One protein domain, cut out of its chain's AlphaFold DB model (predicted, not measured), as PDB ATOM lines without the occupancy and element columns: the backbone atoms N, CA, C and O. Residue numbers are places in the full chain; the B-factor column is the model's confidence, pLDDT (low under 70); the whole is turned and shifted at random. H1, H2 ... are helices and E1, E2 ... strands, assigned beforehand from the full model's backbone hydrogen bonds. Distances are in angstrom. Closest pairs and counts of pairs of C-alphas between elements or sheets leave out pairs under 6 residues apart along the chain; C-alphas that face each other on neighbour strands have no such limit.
ATOM      1  N   LEU A 643      41.751 -22.806  -6.409       61.00
ATOM      2  CA  LEU A 643      40.682 -23.587  -7.030       61.00
ATOM      3  C   LEU A 643      39.447 -23.521  -6.120       61.00
ATOM      4  O   LEU A 643      39.513 -23.902  -4.947       61.00
ATOM      5  N   ARG A 644      38.333 -23.015  -6.651       71.62
ATOM      6  CA  ARG A 644      37.036 -22.959  -5.965       71.62
ATOM      7  C   ARG A 644      36.049 -23.872  -6.679       71.62
ATOM      8  O   ARG A 644      35.991 -23.858  -7.901       71.62
ATOM      9  N   HIS A 645      35.250 -24.619  -5.926       64.50
ATOM     10  CA  HIS A 645      34.051 -25.265  -6.464       64.50
ATOM     11  C   HIS A 645      32.875 -24.289  -6.377       64.50
ATOM     12  O   HIS A 645      32.797 -23.512  -5.419       64.50
ATOM     13  N   SER A 646      31.949 -24.351  -7.334       60.72
ATOM     14  CA  SER A 646      30.629 -23.748  -7.150       60.72
ATOM     15  C   SER A 646      29.886 -24.456  -6.010       60.72
ATOM     16  O   SER A 646      29.998 -25.671  -5.845       60.72
ATOM     17  N   ASN A 647      29.107 -23.703  -5.227       56.91
ATOM     18  CA  ASN A 647      28.207 -24.289  -4.227       56.91
ATOM     19  C   ASN A 647      26.991 -24.967  -4.882       56.91
ATOM     20  O   ASN A 647      26.396 -25.854  -4.276       56.91
ATOM     21  N   ASP A 648      26.638 -24.541  -6.098       58.97
ATOM     22  CA  ASP A 648      25.396 -24.913  -6.782       58.97
ATOM     23  C   ASP A 648      25.603 -26.030  -7.825       58.97
ATOM     24  O   ASP A 648      24.650 -26.689  -8.228       58.97
ATOM     25  N   ASP A 649      26.852 -26.263  -8.250       67.19
ATOM     26  CA  ASP A 649      27.241 -27.317  -9.198       67.19
ATOM     27  C   ASP A 649      28.679 -27.800  -8.902       67.19
ATOM     28  O   ASP A 649      29.642 -27.137  -9.298       67.19
ATOM     29  N   PRO A 650      28.867 -28.954  -8.229       64.62
ATOM     30  CA  PRO A 650      30.194 -29.467  -7.881       64.62
ATOM     31  C   PRO A 650      31.107 -29.772  -9.079       64.62
ATOM     32  O   PRO A 650      32.325 -29.844  -8.888       64.62
ATOM     33  N   SER A 651      30.545 -29.956 -10.283       63.12
ATOM     34  CA  SER A 651      31.316 -30.199 -11.511       63.12
ATOM     35  C   SER A 651      31.999 -28.933 -12.035       63.12
ATOM     36  O   SER A 651      33.038 -29.014 -12.687       63.12
ATOM     37  N   ARG A 652      31.470 -27.749 -11.689       66.06
ATOM     38  CA  ARG A 652      32.029 -26.454 -12.087       66.06
ATOM     39  C   ARG A 652      33.008 -25.942 -11.042       66.06
ATOM     40  O   ARG A 652      32.639 -25.607  -9.913       66.06
ATOM     41  N   PHE A 653      34.257 -25.809 -11.462       80.69
ATOM     42  CA  PHE A 653      35.303 -25.118 -10.719       80.69
ATOM     43  C   PHE A 653      35.665 -23.782 -11.380       80.69
ATOM     44  O   PHE A 653      35.531 -23.615 -12.595       80.69
ATOM     45  N   SER A 654      36.154 -22.839 -10.574       81.75
ATOM     46  CA  SER A 654      36.832 -21.631 -11.043       81.75
ATOM     47  C   SER A 654      38.294 -21.598 -10.590       81.75
ATOM     48  O   SER A 654      38.650 -22.032  -9.488       81.75
ATOM     49  N   PHE A 655      39.144 -21.071 -11.468       83.62
ATOM     50  CA  PHE A 655      40.566 -20.841 -11.248       83.62
ATOM     51  C   PHE A 655      40.844 -19.341 -11.179       83.62
ATOM     52  O   PHE A 655      40.782 -18.645 -12.192       83.62
ATOM     53  N   ALA A 656      41.186 -18.851  -9.986       84.00
ATOM     54  CA  ALA A 656      41.681 -17.490  -9.799       84.00
ATOM     55  C   ALA A 656      43.207 -17.434 -10.012       84.00
ATOM     56  O   ALA A 656      43.959 -18.073  -9.269       84.00
ATOM     57  N   VAL A 657      43.666 -16.658 -10.998       84.00
ATOM     58  CA  VAL A 657      45.082 -16.466 -11.349       84.00
ATOM     59  C   VAL A 657      45.408 -14.978 -11.463       84.00
ATOM     60  O   VAL A 657      44.745 -14.221 -12.171       84.00
ATOM     61  N   LYS A 658      46.465 -14.558 -10.765       81.62
ATOM     62  CA  LYS A 658      46.966 -13.183 -10.784       81.62
ATOM     63  C   LYS A 658      48.004 -13.003 -11.888       81.62
ATOM     64  O   LYS A 658      49.023 -13.692 -11.875       81.62
ATOM     65  N   TYR A 659      47.776 -12.051 -12.790       82.50
ATOM     66  CA  TYR A 659      48.707 -11.691 -13.861       82.50
ATOM     67  C   TYR A 659      49.061 -10.203 -13.758       82.50
ATOM     68  O   TYR A 659      48.214  -9.317 -13.886       82.50
ATOM     69  N   GLY A 660      50.326  -9.913 -13.450       87.88
ATOM     70  CA  GLY A 660      50.749  -8.568 -13.058       87.88
ATOM     71  C   GLY A 660      50.036  -8.104 -11.780       87.88
ATOM     72  O   GLY A 660      50.180  -8.717 -10.723       87.88
ATOM     73  N   ASN A 661      49.273  -7.012 -11.876       85.00
ATOM     74  CA  ASN A 661      48.489  -6.469 -10.759       85.00
ATOM     75  C   ASN A 661      47.009  -6.895 -10.782       85.00
ATOM     76  O   ASN A 661      46.292  -6.609  -9.823       85.00
ATOM     77  N   GLU A 662      46.555  -7.559 -11.846       79.38
ATOM     78  CA  GLU A 662      45.149  -7.888 -12.090       79.38
ATOM     79  C   GLU A 662      44.857  -9.351 -11.724       79.38
ATOM     80  O   GLU A 662      45.684 -10.239 -11.941       79.38
ATOM     81  N   ASP A 663      43.690  -9.590 -11.127       85.31
ATOM     82  CA  ASP A 663      43.208 -10.918 -10.746       85.31
ATOM     83  C   ASP A 663      42.164 -11.383 -11.770       85.31
ATOM     84  O   ASP A 663      41.126 -10.742 -11.935       85.31
ATOM     85  N   PHE A 664      42.445 -12.490 -12.457       86.12
ATOM     86  CA  PHE A 664      41.559 -13.115 -13.438       86.12
ATOM     87  C   PHE A 664      40.924 -14.360 -12.814       86.12
ATOM     88  O   PHE A 664      41.612 -15.130 -12.149       86.12
ATOM     89  N   GLU A 665      39.628 -14.581 -13.026       88.12
ATOM     90  CA  GLU A 665      38.936 -15.804 -12.610       88.12
ATOM     91  C   GLU A 665      38.343 -16.468 -13.857       88.12
ATOM     92  O   GLU A 665      37.584 -15.835 -14.586       88.12
ATOM     93  N   TYR A 666      38.745 -17.715 -14.121       89.56
ATOM     94  CA  TYR A 666      38.318 -18.508 -15.278       89.56
ATOM     95  C   TYR A 666      37.468 -19.692 -14.821       89.56
ATOM     96  O   TYR A 666      37.865 -20.420 -13.909       89.56
ATOM     97  N   THR A 667      36.321 -19.911 -15.455       90.06
ATOM     98  CA  THR A 667      35.501 -21.118 -15.257       90.06
ATOM     99  C   THR A 667      36.029 -22.306 -16.069       90.06
ATOM    100  O   THR A 667      36.725 -22.117 -17.068       90.06
ATOM    101  N   SER A 668      35.674 -23.538 -15.681       80.38
ATOM    102  CA  SER A 668      36.003 -24.755 -16.449       80.38
ATOM    103  C   SER A 668      35.627 -24.640 -17.934       80.38
ATOM    104  O   SER A 668      36.474 -24.839 -18.799       80.38
ATOM    105  N   GLY A 669      34.406 -24.180 -18.231       87.25
ATOM    106  CA  GLY A 669      33.924 -23.993 -19.604       87.25
ATOM    107  C   GLY A 669      34.670 -22.917 -20.409       87.25
ATOM    108  O   GLY A 669      34.762 -23.024 -21.628       87.25
ATOM    109  N   GLU A 670      35.248 -21.894 -19.767       86.25
ATOM    110  CA  GLU A 670      36.119 -20.925 -20.458       86.25
ATOM    111  C   GLU A 670      37.494 -21.513 -20.792       86.25
ATOM    112  O   GLU A 670      38.080 -21.148 -21.813       86.25
ATOM    113  N   ILE A 671      37.998 -22.426 -19.955       85.88
ATOM    114  CA  ILE A 671      39.239 -23.169 -20.204       85.88
ATOM    115  C   ILE A 671      39.019 -24.156 -21.357       85.88
ATOM    116  O   ILE A 671      39.767 -24.122 -22.330       85.88
ATOM    117  N   GLU A 672      37.952 -24.959 -21.303       80.94
ATOM    118  CA  GLU A 672      37.544 -25.895 -22.364       80.94
ATOM    119  C   GLU A 672      37.336 -25.179 -23.710       80.94
ATOM    120  O   GLU A 672      37.909 -25.574 -24.727       80.94
ATOM    121  N   PHE A 673      36.598 -24.061 -23.715       88.12
ATOM    122  CA  PHE A 673      36.408 -23.241 -24.913       88.12
ATOM    123  C   PHE A 673      37.737 -22.700 -25.464       88.12
ATOM    124  O   PHE A 673      37.944 -22.685 -26.677       88.12
ATOM    125  N   PHE A 674      38.663 -22.267 -24.604       89.62
ATOM    126  CA  PHE A 674      39.965 -21.769 -25.053       89.62
ATOM    127  C   PHE A 674      40.880 -22.881 -25.591       89.62
ATOM    128  O   PHE A 674      41.604 -22.639 -26.557       89.62
ATOM    129  N   LEU A 675      40.807 -24.096 -25.039       85.38
ATOM    130  CA  LEU A 675      41.522 -25.268 -25.552       85.38
ATOM    131  C   LEU A 675      41.032 -25.655 -26.957       85.38
ATOM    132  O   LEU A 675      41.844 -25.712 -27.879       85.38
ATOM    133  N   GLY A 676      39.716 -25.768 -27.175       88.69
ATOM    134  CA  GLY A 676      39.168 -26.014 -28.519       88.69
ATOM    135  C   GLY A 676      39.542 -24.916 -29.530       88.69
ATOM    136  O   GLY A 676      39.847 -25.190 -30.692       88.69
ATOM    137  N   ARG A 677      39.631 -23.655 -29.079       90.31
ATOM    138  CA  ARG A 677      40.143 -22.536 -29.894       90.31
ATOM    139  C   ARG A 677      41.640 -22.649 -30.218       90.31
ATOM    140  O   ARG A 677      42.042 -22.182 -31.282       90.31
ATOM    141  N   ILE A 678      42.459 -23.248 -29.350       88.69
ATOM    142  CA  ILE A 678      43.873 -23.557 -29.633       88.69
ATOM    143  C   ILE A 678      43.979 -24.663 -30.691       88.69
ATOM    144  O   ILE A 678      44.798 -24.542 -31.602       88.69
ATOM    145  N   GLU A 679      43.146 -25.700 -30.623       86.81
ATOM    146  CA  GLU A 679      43.127 -26.802 -31.596       86.81
ATOM    147  C   GLU A 679      42.679 -26.339 -32.990       86.81
ATOM    148  O   GLU A 679      43.388 -26.572 -33.973       86.81
ATOM    149  N   GLU A 680      41.586 -25.569 -33.070       89.62
ATOM    150  CA  GLU A 680      41.161 -24.864 -34.290       89.62
ATOM    151  C   GLU A 680      42.311 -24.086 -34.951       89.62
ATOM    152  O   GLU A 680      42.418 -24.030 -36.177       89.62
ATOM    153  N   ALA A 681      43.141 -23.427 -34.140       86.06
ATOM    154  CA  ALA A 681      44.212 -22.576 -34.629       86.06
ATOM    155  C   ALA A 681      45.482 -23.355 -34.988       86.06
ATOM    156  O   ALA A 681      46.133 -23.011 -35.972       86.06
ATOM    157  N   ARG A 682      45.788 -24.453 -34.282       86.69
ATOM    158  CA  ARG A 682      46.806 -25.430 -34.706       86.69
ATOM    159  C   ARG A 682      46.510 -25.941 -36.121       86.69
ATOM    160  O   ARG A 682      47.418 -25.959 -36.945       86.69
ATOM    161  N   ALA A 683      45.246 -26.247 -36.426       87.31
ATOM    162  CA  ALA A 683      44.816 -26.685 -37.759       87.31
ATOM    163  C   ALA A 683      44.926 -25.601 -38.857       87.31
ATOM    164  O   ALA A 683      45.003 -25.933 -40.039       87.31
ATOM    165  N   LYS A 684      44.951 -24.312 -38.491       90.31
ATOM    166  CA  LYS A 684      45.084 -23.170 -39.421       90.31
ATOM    167  C   LYS A 684      46.520 -22.658 -39.583       90.31
ATOM    168  O   LYS A 684      46.793 -21.915 -40.522       90.31
ATOM    169  N   GLY A 685      47.432 -23.050 -38.694       87.62
ATOM    170  CA  GLY A 685      48.855 -22.723 -38.768       87.62
ATOM    171  C   GLY A 685      49.357 -21.748 -37.690       87.62
ATOM    172  O   GLY A 685      48.597 -21.253 -36.854       87.62
ATOM    173  N   PRO A 686      50.675 -21.472 -37.681       82.50
ATOM    174  CA  PRO A 686      51.351 -20.854 -36.540       82.50
ATOM    175  C   PRO A 686      50.924 -19.409 -36.249       82.50
ATOM    176  O   PRO A 686      50.962 -19.002 -35.090       82.50
ATOM    177  N   ASP A 687      50.505 -18.639 -37.257       86.88
ATOM    178  CA  ASP A 687      50.111 -17.237 -37.066       86.88
ATOM    179  C   ASP A 687      48.722 -17.082 -36.416       86.88
ATOM    180  O   ASP A 687      48.585 -16.271 -35.500       86.88
ATOM    181  N   GLU A 688      47.726 -17.906 -36.778       88.69
ATOM    182  CA  GLU A 688      46.418 -17.942 -36.086       88.69
ATOM    183  C   GLU A 688      46.608 -18.388 -34.623       88.69
ATOM    184  O   GLU A 688      46.084 -17.758 -33.701       88.69
ATOM    185  N   LEU A 689      47.419 -19.431 -34.387       84.31
ATOM    186  CA  LEU A 689      47.728 -19.913 -33.035       84.31
ATOM    187  C   LEU A 689      48.383 -18.813 -32.188       84.31
ATOM    188  O   LEU A 689      47.976 -18.561 -31.052       84.31
ATOM    189  N   LYS A 690      49.360 -18.108 -32.760       85.31
ATOM    190  CA  LYS A 690      50.034 -16.971 -32.128       85.31
ATOM    191  C   LYS A 690      49.073 -15.817 -31.836       85.31
ATOM    192  O   LYS A 690      49.170 -15.224 -30.763       85.31
ATOM    193  N   GLU A 691      48.128 -15.513 -32.727       89.56
ATOM    194  CA  GLU A 691      47.114 -14.480 -32.485       89.56
ATOM    195  C   GLU A 691      46.173 -14.848 -31.322       89.56
ATOM    196  O   GLU A 691      45.846 -13.983 -30.505       89.56
ATOM    197  N   ILE A 692      45.768 -16.116 -31.188       86.06
ATOM    198  CA  ILE A 692      44.925 -16.563 -30.065       86.06
ATOM    199  C   ILE A 692      45.687 -16.524 -28.735       86.06
ATOM    200  O   ILE A 692      45.169 -15.976 -27.758       86.06
ATOM    201  N   LEU A 693      46.926 -17.025 -28.694       85.88
ATOM    202  CA  LEU A 693      47.753 -17.013 -27.481       85.88
ATOM    203  C   LEU A 693      48.043 -15.575 -27.003       85.88
ATOM    204  O   LEU A 693      47.923 -15.281 -25.812       85.88
ATOM    205  N   LEU A 694      48.326 -14.645 -27.925       87.12
ATOM    206  CA  LEU A 694      48.554 -13.226 -27.604       87.12
ATOM    207  C   LEU A 694      47.312 -12.502 -27.053       87.12
ATOM    208  O   LEU A 694      47.460 -11.500 -26.355       87.12
ATOM    209  N   LYS A 695      46.093 -12.988 -27.327       89.94
ATOM    210  CA  LYS A 695      44.843 -12.380 -26.832       89.94
ATOM    211  C   LYS A 695      44.502 -12.741 -25.381       89.94
ATOM    212  O   LYS A 695      43.656 -12.068 -24.792       89.94
ATOM    213  N   ARG A 696      45.105 -13.785 -24.797       88.00
ATOM    214  CA  ARG A 696      44.800 -14.265 -23.428       88.00
ATOM    215  C   ARG A 696      46.059 -14.732 -22.658       88.00
ATOM    216  O   ARG A 696      46.074 -15.857 -22.162       88.00
ATOM    217  N   PRO A 697      47.100 -13.893 -22.483       84.12
ATOM    218  CA  PRO A 697      48.376 -14.317 -21.887       84.12
ATOM    219  C   PRO A 697      48.248 -14.895 -20.464       84.12
ATOM    220  O   PRO A 697      48.905 -15.881 -20.145       84.12
ATOM    221  N   ALA A 698      47.349 -14.351 -19.635       84.19
ATOM    222  CA  ALA A 698      47.078 -14.868 -18.289       84.19
ATOM    223  C   ALA A 698      46.469 -16.288 -18.284       84.19
ATOM    224  O   ALA A 698      46.689 -17.052 -17.344       84.19
ATOM    225  N   LEU A 699      45.737 -16.671 -19.339       82.94
ATOM    226  CA  LEU A 699      45.162 -18.010 -19.487       82.94
ATOM    227  C   LEU A 699      46.205 -19.015 -19.998       82.94
ATOM    228  O   LEU A 699      46.209 -20.156 -19.551       82.94
ATOM    229  N   VAL A 700      47.146 -18.580 -20.842       82.69
ATOM    230  CA  VAL A 700      48.306 -19.401 -21.241       82.69
ATOM    231  C   VAL A 700      49.169 -19.740 -20.021       82.69
ATOM    232  O   VAL A 700      49.439 -20.909 -19.772       82.69
ATOM    233  N   GLU A 701      49.494 -18.752 -19.177       78.81
ATOM    234  CA  GLU A 701      50.210 -19.011 -17.916       78.81
ATOM    235  C   GLU A 701      49.379 -19.849 -16.919       78.81
ATOM    236  O   GLU A 701      49.937 -20.546 -16.071       78.81
ATOM    237  N   THR A 702      48.045 -19.831 -17.019       80.56
ATOM    238  CA  THR A 702      47.178 -20.730 -16.238       80.56
ATOM    239  C   THR A 702      47.312 -22.180 -16.713       80.56
ATOM    240  O   THR A 702      47.417 -23.068 -15.870       80.56
ATOM    241  N   LEU A 703      47.359 -22.421 -18.029       76.69
ATOM    242  CA  LEU A 703      47.512 -23.756 -18.619       76.69
ATOM    243  C   LEU A 703      48.891 -24.369 -18.325       76.69
ATOM    244  O   LEU A 703      48.933 -25.471 -17.787       76.69
ATOM    245  N   ASP A 704      49.991 -23.630 -18.519       72.62
ATOM    246  CA  ASP A 704      51.353 -24.093 -18.172       72.62
ATOM    247  C   ASP A 704      51.453 -24.559 -16.699       72.62
ATOM    248  O   ASP A 704      52.154 -25.516 -16.357       72.62
ATOM    249  N   ARG A 705      50.736 -23.875 -15.795       73.94
ATOM    250  CA  ARG A 705      50.659 -24.222 -14.366       73.94
ATOM    251  C   ARG A 705      49.707 -25.392 -14.084       73.94
ATOM    252  O   ARG A 705      49.894 -26.077 -13.075       73.94
ATOM    253  N   LEU A 706      48.690 -25.599 -14.922       63.28
ATOM    254  CA  LEU A 706      47.703 -26.670 -14.799       63.28
ATOM    255  C   LEU A 706      48.271 -28.006 -15.287       63.28
ATOM    256  O   LEU A 706      48.157 -28.986 -14.552       63.28
ATOM    257  N   ASP A 707      48.957 -28.034 -16.432       64.38
ATOM    258  CA  ASP A 707      49.652 -29.228 -16.933       64.38
ATOM    259  C   ASP A 707      50.668 -29.722 -15.901       64.38
ATOM    260  O   ASP A 707      50.568 -30.852 -15.426       64.38
ATOM    261  N   TYR A 708      51.549 -28.842 -15.409       56.16
ATOM    262  CA  TYR A 708      52.495 -29.185 -14.340       56.16
ATOM    263  C   TYR A 708      51.803 -29.719 -13.066       56.16
ATOM    264  O   TYR A 708      52.334 -30.593 -12.373       56.16
ATOM    265  N   TYR A 709      50.603 -29.227 -12.735       50.69
ATOM    266  CA  TYR A 709      49.821 -29.753 -11.616       50.69
ATOM    267  C   TYR A 709      49.275 -31.161 -11.906       50.69
ATOM    268  O   TYR A 709      49.392 -32.035 -11.043       50.69
ATOM    269  N   LEU A 710      48.704 -31.393 -13.090       48.00
ATOM    270  CA  LEU A 710      48.071 -32.656 -13.480       48.00
ATOM    271  C   LEU A 710      49.105 -33.759 -13.769       48.00
ATOM    272  O   LEU A 710      48.933 -34.876 -13.274       48.00
ATOM    273  N   GLU A 711      50.226 -33.439 -14.423       55.25
ATOM    274  CA  GLU A 711      51.406 -34.309 -14.543       55.25
ATOM    275  C   GLU A 711      51.911 -34.739 -13.157       55.25
ATOM    276  O   GLU A 711      52.102 -35.928 -12.897       55.25
ATOM    277  N   SER A 712      52.038 -33.800 -12.203       40.50
ATOM    278  CA  SER A 712      52.495 -34.112 -10.833       40.50
ATOM    279  C   SER A 712      51.567 -35.058 -10.052       40.50
ATOM    280  O   SER A 712      51.914 -35.509  -8.952       40.50
ATOM    281  N   ARG A 713      50.377 -35.345 -10.598       43.31
ATOM    282  CA  ARG A 713      49.376 -36.271 -10.058       43.31
ATOM    283  C   ARG A 713      49.120 -37.503 -10.928       43.31
ATOM    284  O   ARG A 713      48.501 -38.426 -10.405       43.31
TER     285      ARG A 713
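Overview. This is residues 643 to 713 of the 800 residues of an uncharacterized protein of Candidatus Woesebacteria bacterium (UniProt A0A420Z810). A small three-stranded sheet has helix H3 slanting over one face, while the helical hairpin H1 and H2 reaches away and folds back; residues 707 to 713 stick out. The printed part has 71 residues with three named strands, then three named helices, class mixed; the antiparallel sheet E1 E2 E3 is a meander, each strand neighbour of the one before. It is only just compact, close to loose: radius of gyration of the C-alphas 13.4 A, spans 40 by 28 by 25 A.

Arrangement. Start at inner strand E2, residues 653 to 659. Within hydrogen-bond range are N 644 of E1, residues 643 to 645, and O 654, 3.0 A; likewise N 657 and O 664 of E3, residues 662 to 667, 2.8 A. H3, residues 697 to 711, is over E2 at a height over the sheet of 7.8 A; the closest C-alphas, Tyr 659 and Ala 698, are 5.7 A apart. H1, residues 668 to 682, only grazes the sheet with residues 668 to 673. Its residues 677 to 682 touch H2, residues 686 to 695, at a shallow tilt of 27 degrees, opposite ways; the closest C-alphas, Ala 681 and Leu 689, are 4.7 A apart. Every O i to N i+4 pair is within hydrogen-bond range in H1 and H2, 10 of 11 in H3.

Along the chain. Find C-alpha 643 at (40.682, -23.587, -7.030), where E1 begins; H3 runs 21.5 A to C-alpha 711 at (51.406, -34.309, -14.543). E2 spans 19.2 A, H1 21.2 A.

Size, cuts and confidence. The farthest C-alphas, Asn 647 and Gly 685, are 40.3 A apart. The printed part has no cut and no long link; pLDDT is under 70 at residues 643, 645 to 652 and 706 to 713.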